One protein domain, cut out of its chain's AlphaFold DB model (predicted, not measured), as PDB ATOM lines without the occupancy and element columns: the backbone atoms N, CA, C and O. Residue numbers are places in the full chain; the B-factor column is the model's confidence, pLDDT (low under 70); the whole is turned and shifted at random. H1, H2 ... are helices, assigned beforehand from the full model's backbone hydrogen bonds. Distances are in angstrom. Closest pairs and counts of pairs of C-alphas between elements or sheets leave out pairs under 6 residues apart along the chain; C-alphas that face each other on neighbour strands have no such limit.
ATOM      1  N   GLU A  36      36.416  54.779  32.989       94.88
ATOM      2  CA  GLU A  36      37.515  54.033  33.601       94.88
ATOM      3  C   GLU A  36      37.518  54.211  35.124       94.88
ATOM      4  O   GLU A  36      37.578  53.229  35.865       94.88
ATOM      5  N   SER A  37      37.409  55.451  35.600       96.75
ATOM      6  CA  SER A  37      37.410  55.770  37.029       96.75
ATOM      7  C   SER A  37      36.213  55.144  37.747       96.75
ATOM      8  O   SER A  37      36.368  54.619  38.849       96.75
ATOM      9  N   LEU A  38      35.036  55.117  37.110       97.69
ATOM     10  CA  LEU A  38      33.854  54.435  37.633       97.69
ATOM     11  C   LEU A  38      34.121  52.934  37.795       97.69
ATOM     12  O   LEU A  38      33.900  52.376  38.869       97.69
ATOM     13  N   LEU A  39      34.651  52.277  36.764       98.06
ATOM     14  CA  LEU A  39      34.973  50.851  36.832       98.06
ATOM     15  C   LEU A  39      36.063  50.555  37.872       98.06
ATOM     16  O   LEU A  39      35.979  49.544  38.568       98.06
ATOM     17  N   ARG A  40      37.044  51.447  38.046       98.38
ATOM     18  CA  ARG A  40      38.047  51.347  39.119       98.38
ATOM     19  C   ARG A  40      37.405  51.374  40.504       98.38
ATOM     20  O   ARG A  40      37.692  50.485  41.298       98.38
ATOM     21  N   ILE A  41      36.497  52.320  40.765       97.81
ATOM     22  CA  ILE A  41      35.760  52.411  42.040       97.81
ATOM     23  C   ILE A  41      35.071  51.081  42.356       97.81
ATOM     24  O   ILE A  41      35.197  50.557  43.464       97.81
ATOM     25  N   PHE A  42      34.365  50.509  41.383       98.06
ATOM     26  CA  PHE A  42      33.632  49.266  41.595       98.06
ATOM     27  C   PHE A  42      34.533  48.031  41.690       98.06
ATOM     28  O   PHE A  42      34.236  47.143  42.486       98.06
ATOM     29  N   ALA A  43      35.659  47.990  40.976       98.31
ATOM     30  CA  ALA A  43      36.667  46.949  41.171       98.31
ATOM     31  C   ALA A  43      37.242  46.984  42.600       98.31
ATOM     32  O   ALA A  43      37.361  45.937  43.235       98.31
ATOM     33  N   THR A  44      37.518  48.176  43.140       97.25
ATOM     34  CA  THR A  44      38.021  48.348  44.514       97.25
ATOM     35  C   THR A  44      37.008  47.911  45.574       97.25
ATOM     36  O   THR A  44      37.390  47.383  46.614       97.25
ATOM     37  N   ARG A  45      35.700  48.050  45.307       96.44
ATOM     38  CA  ARG A  45      34.648  47.525  46.201       96.44
ATOM     39  C   ARG A  45      34.654  45.995  46.298       96.44
ATOM     40  O   ARG A  45      34.215  45.458  47.315       96.44
ATOM     41  N   ILE A  46      35.143  45.306  45.262       97.19
ATOM     42  CA  ILE A  46      35.316  43.847  45.256       97.19
ATOM     43  C   ILE A  46      36.604  43.468  45.987       97.19
ATOM     44  O   ILE A  46      36.597  42.585  46.845       97.19
ATOM     45  N   ASN A  47      37.706  44.136  45.643       95.62
ATOM     46  CA  ASN A  47      39.030  43.878  46.192       95.62
ATOM     47  C   ASN A  47      39.807  45.192  46.345       95.62
ATOM     48  O   ASN A  47      40.049  45.881  45.360       95.62
ATOM     49  N   GLU A  48      40.238  45.501  47.568       94.88
ATOM     50  CA  GLU A  48      40.976  46.728  47.902       94.88
ATOM     51  C   GLU A  48      42.420  46.746  47.365       94.88
ATOM     52  O   GLU A  48      43.108  47.761  47.477       94.88
ATOM     53  N   ASP A  49      42.888  45.648  46.763       96.94
ATOM     54  CA  ASP A  49      44.193  45.590  46.111       96.94
ATOM     55  C   ASP A  49      44.332  46.677  45.015       96.94
ATOM     56  O   ASP A  49      43.455  46.796  44.148       96.94
ATOM     57  N   PRO A  50      45.441  47.445  44.984       95.06
ATOM     58  CA  PRO A  50      45.655  48.507  43.996       95.06
ATOM     59  C   PRO A  50      45.579  48.050  42.530       95.06
ATOM     60  O   PRO A  50      45.324  48.864  41.640       95.06
ATOM     61  N   PHE A  51      45.787  46.760  42.260       97.19
ATOM     62  CA  PHE A  51      45.746  46.164  40.928       97.19
ATOM     63  C   PHE A  51      44.419  45.467  40.611       97.19
ATOM     64  O   PHE A  51      44.315  44.835  39.556       97.19
ATOM     65  N   ALA A  52      43.385  45.591  41.455       97.50
ATOM     66  CA  ALA A  52      42.081  44.966  41.226       97.50
ATOM     67  C   ALA A  52      41.518  45.294  39.832       97.50
ATOM     68  O   ALA A  52      41.234  44.389  39.047       97.50
ATOM     69  N   TYR A  53      41.455  46.580  39.471       98.12
ATOM     70  CA  TYR A  53      41.026  47.001  38.132       98.12
ATOM     71  C   TYR A  53      41.941  46.463  37.024       98.12
ATOM     72  O   TYR A  53      41.459  45.919  36.032       98.12
ATOM     73  N   SER A  54      43.264  46.560  37.196       97.94
ATOM     74  CA  SER A  54      44.234  46.086  36.200       97.94
ATOM     75  C   SER A  54      44.130  44.578  35.951       97.94
ATOM     76  O   SER A  54      44.376  44.118  34.837       97.94
ATOM     77  N   SER A  55      43.725  43.794  36.953       97.75
ATOM     78  CA  SER A  55      43.417  42.369  36.790       97.75
ATOM     79  C   SER A  55      42.246  42.155  35.824       97.75
ATOM     80  O   SER A  55      42.349  41.342  34.902       97.75
ATOM     81  N   TYR A  56      41.161  42.921  35.973       98.00
ATOM     82  CA  TYR A  56      40.022  42.876  35.052       98.00
ATOM     83  C   TYR A  56      40.382  43.377  33.654       98.00
ATOM     84  O   TYR A  56      40.025  42.732  32.669       98.00
ATOM     85  N   GLU A  57      41.134  44.472  33.554       97.31
ATOM     86  CA  GLU A  57      41.605  45.011  32.279       97.31
ATOM     87  C   GLU A  57      42.445  43.990  31.502       97.31
ATOM     88  O   GLU A  57      42.173  43.729  30.328       97.31
ATOM     89  N   ASN A  58      43.427  43.359  32.154       96.69
ATOM     90  CA  ASN A  58      44.269  42.343  31.523       96.69
ATOM     91  C   ASN A  58      43.443  41.147  31.030       96.69
ATOM     92  O   ASN A  58      43.616  40.707  29.892       96.69
ATOM     93  N   LYS A  59      42.500  40.654  31.844       96.38
ATOM     94  CA  LYS A  59      41.578  39.580  31.439       96.38
ATOM     95  C   LYS A  59      40.722  39.995  30.238       96.38
ATOM     96  O   LYS A  59      40.598  39.234  29.281       96.38
ATOM     97  N   ALA A  60      40.164  41.204  30.254       96.38
ATOM     98  CA  ALA A  60      39.315  41.714  29.181       96.38
ATOM     99  C   ALA A  60      40.072  41.859  27.850       96.38
ATOM    100  O   ALA A  60      39.532  41.495  26.805       96.38
ATOM    101  N   ARG A  61      41.334  42.316  27.883       95.00
ATOM    102  CA  ARG A  61      42.197  42.412  26.692       95.00
ATOM    103  C   ARG A  61      42.433  41.051  26.033       95.00
ATOM    104  O   ARG A  61      42.423  40.968  24.810       95.00
ATOM    105  N   VAL A  62      42.594  39.987  26.824       93.50
ATOM    106  CA  VAL A  62      42.760  38.614  26.308       93.50
ATOM    107  C   VAL A  62      41.466  38.083  25.688       93.50
ATOM    108  O   VAL A  62      41.504  37.427  24.651       93.50
ATOM    109  N   LEU A  63      40.318  38.378  26.300       90.88
ATOM    110  CA  LEU A  63      39.015  37.873  25.851       90.88
ATOM    111  C   LEU A  63      38.468  38.567  24.592       90.88
ATOM    112  O   LEU A  63      37.501  38.064  24.034       90.88
ATOM    113  N   ASN A  64      39.066  39.689  24.171       78.31
ATOM    114  CA  ASN A  64      38.761  40.473  22.967       78.31
ATOM    115  C   ASN A  64      37.256  40.647  22.657       78.31
ATOM    116  O   ASN A  64      36.621  39.808  22.015       78.31
ATOM    117  N   SER A  65      36.680  41.780  23.061       84.75
ATOM    118  CA  SER A  65      35.258  42.078  22.844       84.75
ATOM    119  C   SER A  65      35.008  42.926  21.598       84.75
ATOM    120  O   SER A  65      35.689  43.922  21.360       84.75
ATOM    121  N   LYS A  66      33.964  42.578  20.835       85.00
ATOM    122  CA  LYS A  66      33.526  43.325  19.641       85.00
ATOM    123  C   LYS A  66      32.927  44.698  19.960       85.00
ATOM    124  O   LYS A  66      32.868  45.546  19.076       85.00
ATOM    125  N   VAL A  67      32.464  44.900  21.193       85.50
ATOM    126  CA  VAL A  67      31.836  46.152  21.656       85.50
ATOM    127  C   VAL A  67      32.815  47.061  22.408       85.50
ATOM    128  O   VAL A  67      32.439  48.120  22.889       85.50
ATOM    129  N   GLY A  68      34.091  46.672  22.492       90.50
ATOM    130  CA  GLY A  68      35.149  47.476  23.097       90.50
ATOM    131  C   GLY A  68      35.627  46.965  24.457       90.50
ATOM    132  O   GLY A  68      35.053  46.057  25.062       90.50
ATOM    133  N   LEU A  69      36.729  47.554  24.924       93.50
ATOM    134  CA  LEU A  69      37.424  47.110  26.131       93.50
ATOM    135  C   LEU A  69      36.626  47.409  27.409       93.50
ATOM    136  O   LEU A  69      36.444  46.508  28.224       93.50
ATOM    137  N   TYR A  70      36.112  48.633  27.577       94.75
ATOM    138  CA  TYR A  70      35.400  49.025  28.801       94.75
ATOM    139  C   TYR A  70      34.113  48.229  29.053       94.75
ATOM    140  O   TYR A  70      33.980  47.720  30.167       94.75
ATOM    141  N   PRO A  71      33.229  47.983  28.061       95.75
ATOM    142  CA  PRO A  71      32.079  47.102  28.277       95.75
ATOM    143  C   PRO A  71      32.477  45.684  28.688       95.75
ATOM    144  O   PRO A  71      31.741  45.003  29.405       95.75
ATOM    145  N   LYS A  72      33.641  45.198  28.238       96.94
ATOM    146  CA  LYS A  72      34.133  43.872  28.627       96.94
ATOM    147  C   LYS A  72      34.680  43.858  30.045       96.94
ATOM    148  O   LYS A  72      34.424  42.906  30.773       96.94
ATOM    149  N   ILE A  73      35.390  44.907  30.451       97.69
ATOM    150  CA  ILE A  73      35.823  45.086  31.841       97.69
ATOM    151  C   ILE A  73      34.600  45.163  32.760       97.69
ATOM    152  O   ILE A  73      34.556  44.453  33.760       97.69
ATOM    153  N   ALA A  74      33.595  45.960  32.393       98.06
ATOM    154  CA  ALA A  74      32.352  46.101  33.141       98.06
ATOM    155  C   ALA A  74      31.614  44.764  33.309       98.06
ATOM    156  O   ALA A  74      31.182  44.463  34.411       98.06
ATOM    157  N   GLU A  75      31.541  43.931  32.265       97.81
ATOM    158  CA  GLU A  75      30.947  42.586  32.355       97.81
ATOM    159  C   GLU A  75      31.661  41.696  33.387       97.81
ATOM    160  O   GLU A  75      31.012  41.018  34.184       97.81
ATOM    161  N   LEU A  76      32.999  41.714  33.401       98.12
ATOM    162  CA  LEU A  76      33.780  40.926  34.358       98.12
ATOM    163  C   LEU A  76      33.626  41.447  35.793       98.12
ATOM    164  O   LEU A  76      33.478  40.650  36.718       98.12
ATOM    165  N   ILE A  77      33.644  42.773  35.972       98.62
ATOM    166  CA  ILE A  77      33.429  43.413  37.275       98.62
ATOM    167  C   ILE A  77      32.020  43.110  37.778       98.62
ATOM    168  O   ILE A  77      31.873  42.718  38.927       98.62
ATOM    169  N   GLU A  78      30.996  43.247  36.938       98.44
ATOM    170  CA  GLU A  78      29.604  42.997  37.312       98.44
ATOM    171  C   GLU A  78      29.391  41.568  37.815       98.44
ATOM    172  O   GLU A  78      28.748  41.377  38.846       98.44
ATOM    173  N   SER A  79      29.960  40.574  37.126       98.12
ATOM    174  CA  SER A  79      29.891  39.172  37.548       98.12
ATOM    175  C   SER A  79      30.412  38.988  38.979       98.12
ATOM    176  O   SER A  79      29.708  38.465  39.846       98.12
ATOM    177  N   ASP A  80      31.633  39.449  39.251       98.31
ATOM    178  CA  ASP A  80      32.264  39.277  40.562       98.31
ATOM    179  C   ASP A  80      31.610  40.160  41.636       98.31
ATOM    180  O   ASP A  80      31.413  39.718  42.772       98.31
ATOM    181  N   PHE A  81      31.208  41.380  41.271       98.38
ATOM    182  CA  PHE A  81      30.497  42.306  42.146       98.38
ATOM    183  C   PHE A  81      29.161  41.722  42.595       98.38
ATOM    184  O   PHE A  81      28.884  41.691  43.792       98.38
ATOM    185  N   ASN A  82      28.347  41.215  41.667       98.19
ATOM    186  CA  ASN A  82      27.045  40.637  41.986       98.19
ATOM    187  C   ASN A  82      27.199  39.405  42.890       98.19
ATOM    188  O   ASN A  82      26.484  39.282  43.887       98.19
ATOM    189  N   ASN A  83      28.179  38.535  42.616       98.06
ATOM    190  CA  ASN A  83      28.482  37.383  43.471       98.06
ATOM    191  C   ASN A  83      28.846  37.806  44.903       98.06
ATOM    192  O   ASN A  83      28.319  37.250  45.876       98.06
ATOM    193  N   LEU A  84      29.714  38.811  45.052       97.81
ATOM    194  CA  LEU A  84      30.073  39.361  46.360       97.81
ATOM    195  C   LEU A  84      28.860  39.996  47.055       97.81
ATOM    196  O   LEU A  84      28.620  39.748  48.234       97.81
ATOM    197  N   TRP A  85      28.066  40.776  46.324       97.81
ATOM    198  CA  TRP A  85      26.906  41.492  46.849       97.81
ATOM    199  C   TRP A  85      25.843  40.539  47.423       97.81
ATOM    200  O   TRP A  85      25.267  40.790  48.489       97.81
ATOM    201  N   PHE A  86      25.597  39.406  46.754       97.38
ATOM    202  CA  PHE A  86      24.672  38.383  47.251       97.38
ATOM    203  C   PHE A  86      25.243  37.586  48.428       97.38
ATOM    204  O   PHE A  86      24.515  37.352  49.393       97.38
ATOM    205  N   SER A  87      26.523  37.210  48.378       97.50
ATOM    206  CA  SER A  87      27.160  36.371  49.407       97.50
ATOM    207  C   SER A  87      27.538  37.121  50.690       97.50
ATOM    208  O   SER A  87      27.567  36.513  51.759       97.50
ATOM    209  N   ALA A  88      27.776  38.434  50.619       96.62
ATOM    210  CA  ALA A  88      28.205  39.257  51.746       96.62
ATOM    211  C   ALA A  88      27.288  40.481  51.939       96.62
ATOM    212  O   ALA A  88      27.584  41.567  51.437       96.62
ATOM    213  N   PRO A  89      26.196  40.368  52.726       94.50
ATOM    214  CA  PRO A  89      25.286  41.486  52.984       94.50
ATOM    215  C   PRO A  89      25.948  42.750  53.552       94.50
ATOM    216  O   PRO A  89      25.444  43.845  53.334       94.50
ATOM    217  N   SER A  90      27.087  42.617  54.240       93.88
ATOM    218  CA  SER A  90      27.879  43.740  54.762       93.88
ATOM    219  C   SER A  90      28.583  44.573  53.684       93.88
ATOM    220  O   SER A  90      29.061  45.659  53.988       93.88
ATOM    221  N   LYS A  91      28.667  44.081  52.441       91.19
ATOM    222  CA  LYS A  91      29.275  44.780  51.295       91.19
ATOM    223  C   LYS A  91      28.258  45.559  50.450       91.19
ATOM    224  O   LYS A  91      28.631  46.140  49.434       91.19
ATOM    225  N   ARG A  92      26.983  45.563  50.845       95.00
ATOM    226  CA  ARG A  92      25.906  46.292  50.162       95.00
ATOM    227  C   ARG A  92      25.887  47.737  50.645       95.00
ATOM    228  O   ARG A  92      25.906  47.965  51.852       95.00
ATOM    229  N   HIS A  93      25.782  48.690  49.727       94.44
ATOM    230  CA  HIS A  93      25.653  50.112  50.064       94.44
ATOM    231  C   HIS A  93      24.244  50.638  49.771       94.44
ATOM    232  O   HIS A  93      23.890  51.712  50.241       94.44
ATOM    233  N   LEU A  94      23.424  49.873  49.040       96.62
ATOM    234  CA  LEU A  94      22.079  50.278  48.637       96.62
ATOM    235  C   LEU A  94      21.169  50.672  49.808       96.62
ATOM    236  O   LEU A  94      21.015  49.940  50.788       96.62
ATOM    237  N   ASN A  95      20.464  51.790  49.635       96.31
ATOM    238  CA  ASN A  95      19.337  52.157  50.484       96.31
ATOM    239  C   ASN A  95      18.098  51.276  50.196       96.31
ATOM    240  O   ASN A  95      18.059  50.483  49.253       96.31
ATOM    241  N   LYS A  96      17.044  51.436  51.007       96.81
ATOM    242  CA  LYS A  96      15.823  50.615  50.920       96.81
ATOM    243  C   LYS A  96      15.155  50.639  49.538       96.81
ATOM    244  O   LYS A  96      14.628  49.613  49.122       96.81
ATOM    245  N   TYR A  97      15.162  51.781  48.851       96.19
ATOM    246  CA  TYR A  97      14.546  51.911  47.531       96.19
ATOM    247  C   TYR A  97      15.271  51.035  46.501       96.19
ATOM    248  O   TYR A  97      14.642  50.214  45.842       96.19
ATOM    249  N   TYR A  98      16.600  51.125  46.427       97.38
ATOM    250  CA  TYR A  98      17.376  50.320  45.482       97.38
ATOM    251  C   TYR A  98      17.406  48.828  45.849       97.38
ATOM    252  O   TYR A  98      17.410  47.981  44.960       97.38
ATOM    253  N   LEU A  99      17.364  48.487  47.141       97.50
ATOM    254  CA  LEU A  99      17.215  47.094  47.582       97.50
ATOM    255  C   LEU A  99      15.903  46.465  47.091       97.50
ATOM    256  O   LEU A  99      15.896  45.297  46.705       97.50
ATOM    257  N   ASP A 100      14.805  47.226  47.090       97.44
ATOM    258  CA  ASP A 100      13.515  46.768  46.565       97.44
ATOM    259  C   ASP A 100      13.580  46.514  45.050       97.44
ATOM    260  O   ASP A 100      13.092  45.482  44.592       97.44
ATOM    261  N   LEU A 101      14.262  47.375  44.286       96.94
ATOM    262  CA  LEU A 101      14.501  47.148  42.854       96.94
ATOM    263  C   LEU A 101      15.269  45.841  42.608       96.94
ATOM    264  O   LEU A 101      14.821  44.989  41.842       96.94
ATOM    265  N   VAL A 102      16.369  45.620  43.333       97.19
ATOM    266  CA  VAL A 102      17.145  44.371  43.230       97.19
ATOM    267  C   VAL A 102      16.296  43.153  43.604       97.19
ATOM    268  O   VAL A 102      16.366  42.122  42.938       97.19
ATOM    269  N   SER A 103      15.430  43.263  44.617       96.62
ATOM    270  CA  SER A 103      14.518  42.171  44.997       96.62
ATOM    271  C   SER A 103      13.513  41.799  43.898       96.62
ATOM    272  O   SER A 103      13.026  40.669  43.868       96.62
ATOM    273  N   LYS A 104      13.235  42.730  42.977       96.69
ATOM    274  CA  LYS A 104      12.360  42.549  41.811       96.69
ATOM    275  C   LYS A 104      13.110  42.089  40.558       96.69
ATOM    276  O   LYS A 104      12.479  41.904  39.522       96.69
ATOM    277  N   GLY A 105      14.420  41.858  40.659       95.19
ATOM    278  CA  GLY A 105      15.245  41.298  39.589       95.19
ATOM    279  C   GLY A 105      16.264  42.262  38.984       95.19
ATOM    280  O   GLY A 105      17.010  41.834  38.105       95.19
ATOM    281  N   SER A 106      16.338  43.516  39.445       95.94
ATOM    282  CA  SER A 106      17.351  44.453  38.950       95.94
ATOM    283  C   SER A 106      18.772  44.008  39.310       95.94
ATOM    284  O   SER A 106      19.010  43.440  40.381       95.94
ATOM    285  N   SER A 107      19.743  44.308  38.441       97.44
ATOM    286  CA  SER A 107      21.158  43.990  38.705       97.44
ATOM    287  C   SER A 107      21.679  44.789  39.913       97.44
ATOM    288  O   SER A 107      21.593  46.024  39.896       97.44
ATOM    289  N   PRO A 108      22.269  44.142  40.946       98.00
ATOM    290  CA  PRO A 108      22.879  44.852  42.069       98.00
ATOM    291  C   PRO A 108      23.955  45.845  41.631       98.00
ATOM    292  O   PRO A 108      24.002  46.962  42.137       98.00
ATOM    293  N   PHE A 109      24.788  45.464  40.660       98.50
ATOM    294  CA  PHE A 109      25.828  46.321  40.101       98.50
ATOM    295  C   PHE A 109      25.255  47.610  39.503       98.50
ATOM    296  O   PHE A 109      25.690  48.705  39.862       98.50
ATOM    297  N   LYS A 110      24.230  47.502  38.649       98.44
ATOM    298  CA  LYS A 110      23.586  48.674  38.037       98.44
ATOM    299  C   LYS A 110      22.862  49.538  39.067       98.44
ATOM    300  O   LYS A 110      22.945  50.763  38.998       98.44
ATOM    301  N   ALA A 111      22.195  48.923  40.045       98.50
ATOM    302  CA  ALA A 111      21.555  49.643  41.143       98.50
ATOM    303  C   ALA A 111      22.576  50.432  41.983       98.50
ATOM    304  O   ALA A 111      22.336  51.590  42.320       98.50
ATOM    305  N   GLU A 112      23.733  49.838  42.279       98.38
ATOM    306  CA  GLU A 112      24.811  50.489  43.029       98.38
ATOM    307  C   GLU A 112      25.466  51.618  42.224       98.38
ATOM    308  O   GLU A 112      25.765  52.668  42.792       98.38
ATOM    309  N   ILE A 113      25.640  51.454  40.907       98.44
ATOM    310  CA  ILE A 113      26.090  52.535  40.013       98.44
ATOM    311  C   ILE A 113      25.091  53.686  40.020       98.44
ATOM    312  O   ILE A 113      25.488  54.838  40.186       98.44
ATOM    313  N   ALA A 114      23.800  53.385  39.860       98.44
ATOM    314  CA  ALA A 114      22.755  54.395  39.842       98.44
ATOM    315  C   ALA A 114      22.729  55.194  41.148       98.44
ATOM    316  O   ALA A 114      22.719  56.425  41.113       98.44
ATOM    317  N   MET A 115      22.778  54.503  42.291       98.38
ATOM    318  CA  MET A 115      22.822  55.156  43.595       98.38
ATOM    319  C   MET A 115      24.100  55.980  43.767       98.38
ATOM    320  O   MET A 115      24.012  57.147  44.133       98.38
ATOM    321  N   TYR A 116      25.269  55.421  43.432       98.38
ATOM    322  CA  TYR A 116      26.548  56.127  43.520       98.38
ATOM    323  C   TYR A 116      26.541  57.422  42.703       98.38
ATOM    324  O   TYR A 116      26.927  58.472  43.212       98.38
ATOM    325  N   ILE A 117      26.077  57.372  41.452       98.31
ATOM    326  CA  ILE A 117      25.996  58.559  40.600       98.31
ATOM    327  C   ILE A 117      25.045  59.585  41.217       98.31
ATOM    328  O   ILE A 117      25.423  60.750  41.319       98.31
ATOM    329  N   LYS A 118      23.850  59.184  41.678       97.62
ATOM    330  CA  LYS A 118      22.908  60.127  42.308       97.62
ATOM    331  C   LYS A 118      23.494  60.784  43.556       97.62
ATOM    332  O   LYS A 118      23.388  61.996  43.702       97.62
ATOM    333  N   GLU A 119      24.134  60.004  44.421       97.31
ATOM    334  CA  GLU A 119      24.741  60.489  45.665       97.31
ATOM    335  C   GLU A 119      25.951  61.396  45.443       97.31
ATOM    336  O   GLU A 119      26.304  62.146  46.341       97.31
ATOM    337  N   ASN A 120      26.583  61.350  44.270       97.69
ATOM    338  CA  ASN A 120      27.727  62.199  43.934       97.69
ATOM    339  C   ASN A 120      27.371  63.288  42.905       97.69
ATOM    340  O   ASN A 120      28.246  64.021  42.456       97.69
ATOM    341  N   SER A 121      26.095  63.420  42.524       97.44
ATOM    342  CA  SER A 121      25.623  64.432  41.567       97.44
ATOM    343  C   SER A 121      25.332  65.755  42.279       97.44
ATOM    344  O   SER A 121      24.179  66.151  42.460       97.44
TER     345      SER A 121
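AT A GLANCE: This is residues 36 to 121 of the 267 residues of an uncharacterized protein of Enterocloster bolteae (UniProt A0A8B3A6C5). One long helix, H3, is the spine of this all-helix domain: H1 packs along it at a small angle, H2 crosses it nearer its first residue, and a helical hairpin of H4 and H5 is joined on through H5, which meets H3 almost at a right angle. H2 and H4 lie toward opposite ends of the longest axis. The printed part has 86 residues, with five named helices in the order H1 to H5 and no named strand. It is compact, with a radius of gyration of the C-alphas of 13.1 A and spans of 38 by 28 by 27 A.

HOW THE PARTS SIT: H1, residues 36 to 46, touches H2, residues 52 to 63, opposite ways at a steep tilt of 69 degrees, only just short of about perpendicular; their closest C-alphas, of Ala 43 and Tyr 53, are 5.3 A apart. H3, residues 69 to 87, is the hub, touching three helices. H1 touches it the same way at a shallow tilt of 24 degrees, closest at the C-alphas of Ile 46 and Phe 81, 5.9 A. H2 touches it with residues 56 to 61 alone, opposite ways at a steep tilt of 56 degrees, closest at the C-alphas of Ala 60 and Ile 73, 5.5 A. H4, residues 96 to 103, is apart from H3. It forms a hairpin with H5, residues 108 to 119, at a shallow tilt of 22 degrees, closest at the C-alphas of Val 102 and Pro 108, 5.9 A. H5 touches H3 with residues 108 to 109 alone, about perpendicular at 78 degrees, closest at the C-alphas of Glu 78 and Phe 109, 5.8 A. H1 and H5 are near each other. In H1, H2, H3, H4 and H5 every O i to N i+4 pair is within hydrogen-bond range.

IN THESE COORDINATES: H1 begins at C-alpha 36, (37.515, 54.033, 33.601), and is 15.6 A long; H2 is 17.2 A long. H3 runs 27.6 A from C-alpha 69, (37.424, 47.110, 26.131). H4 is 10.4 A long, and H5, 16.2 A, ends at C-alpha 119, (24.741, 60.489, 45.665).

THE WHOLE: The C-alphas farthest apart, of Val 62 and Lys 96, are 38.4 A apart. The printed part has no cut and no long link; the link from H3 to H4 is short, the others tight. No printed residue is under 70 in pLDDT.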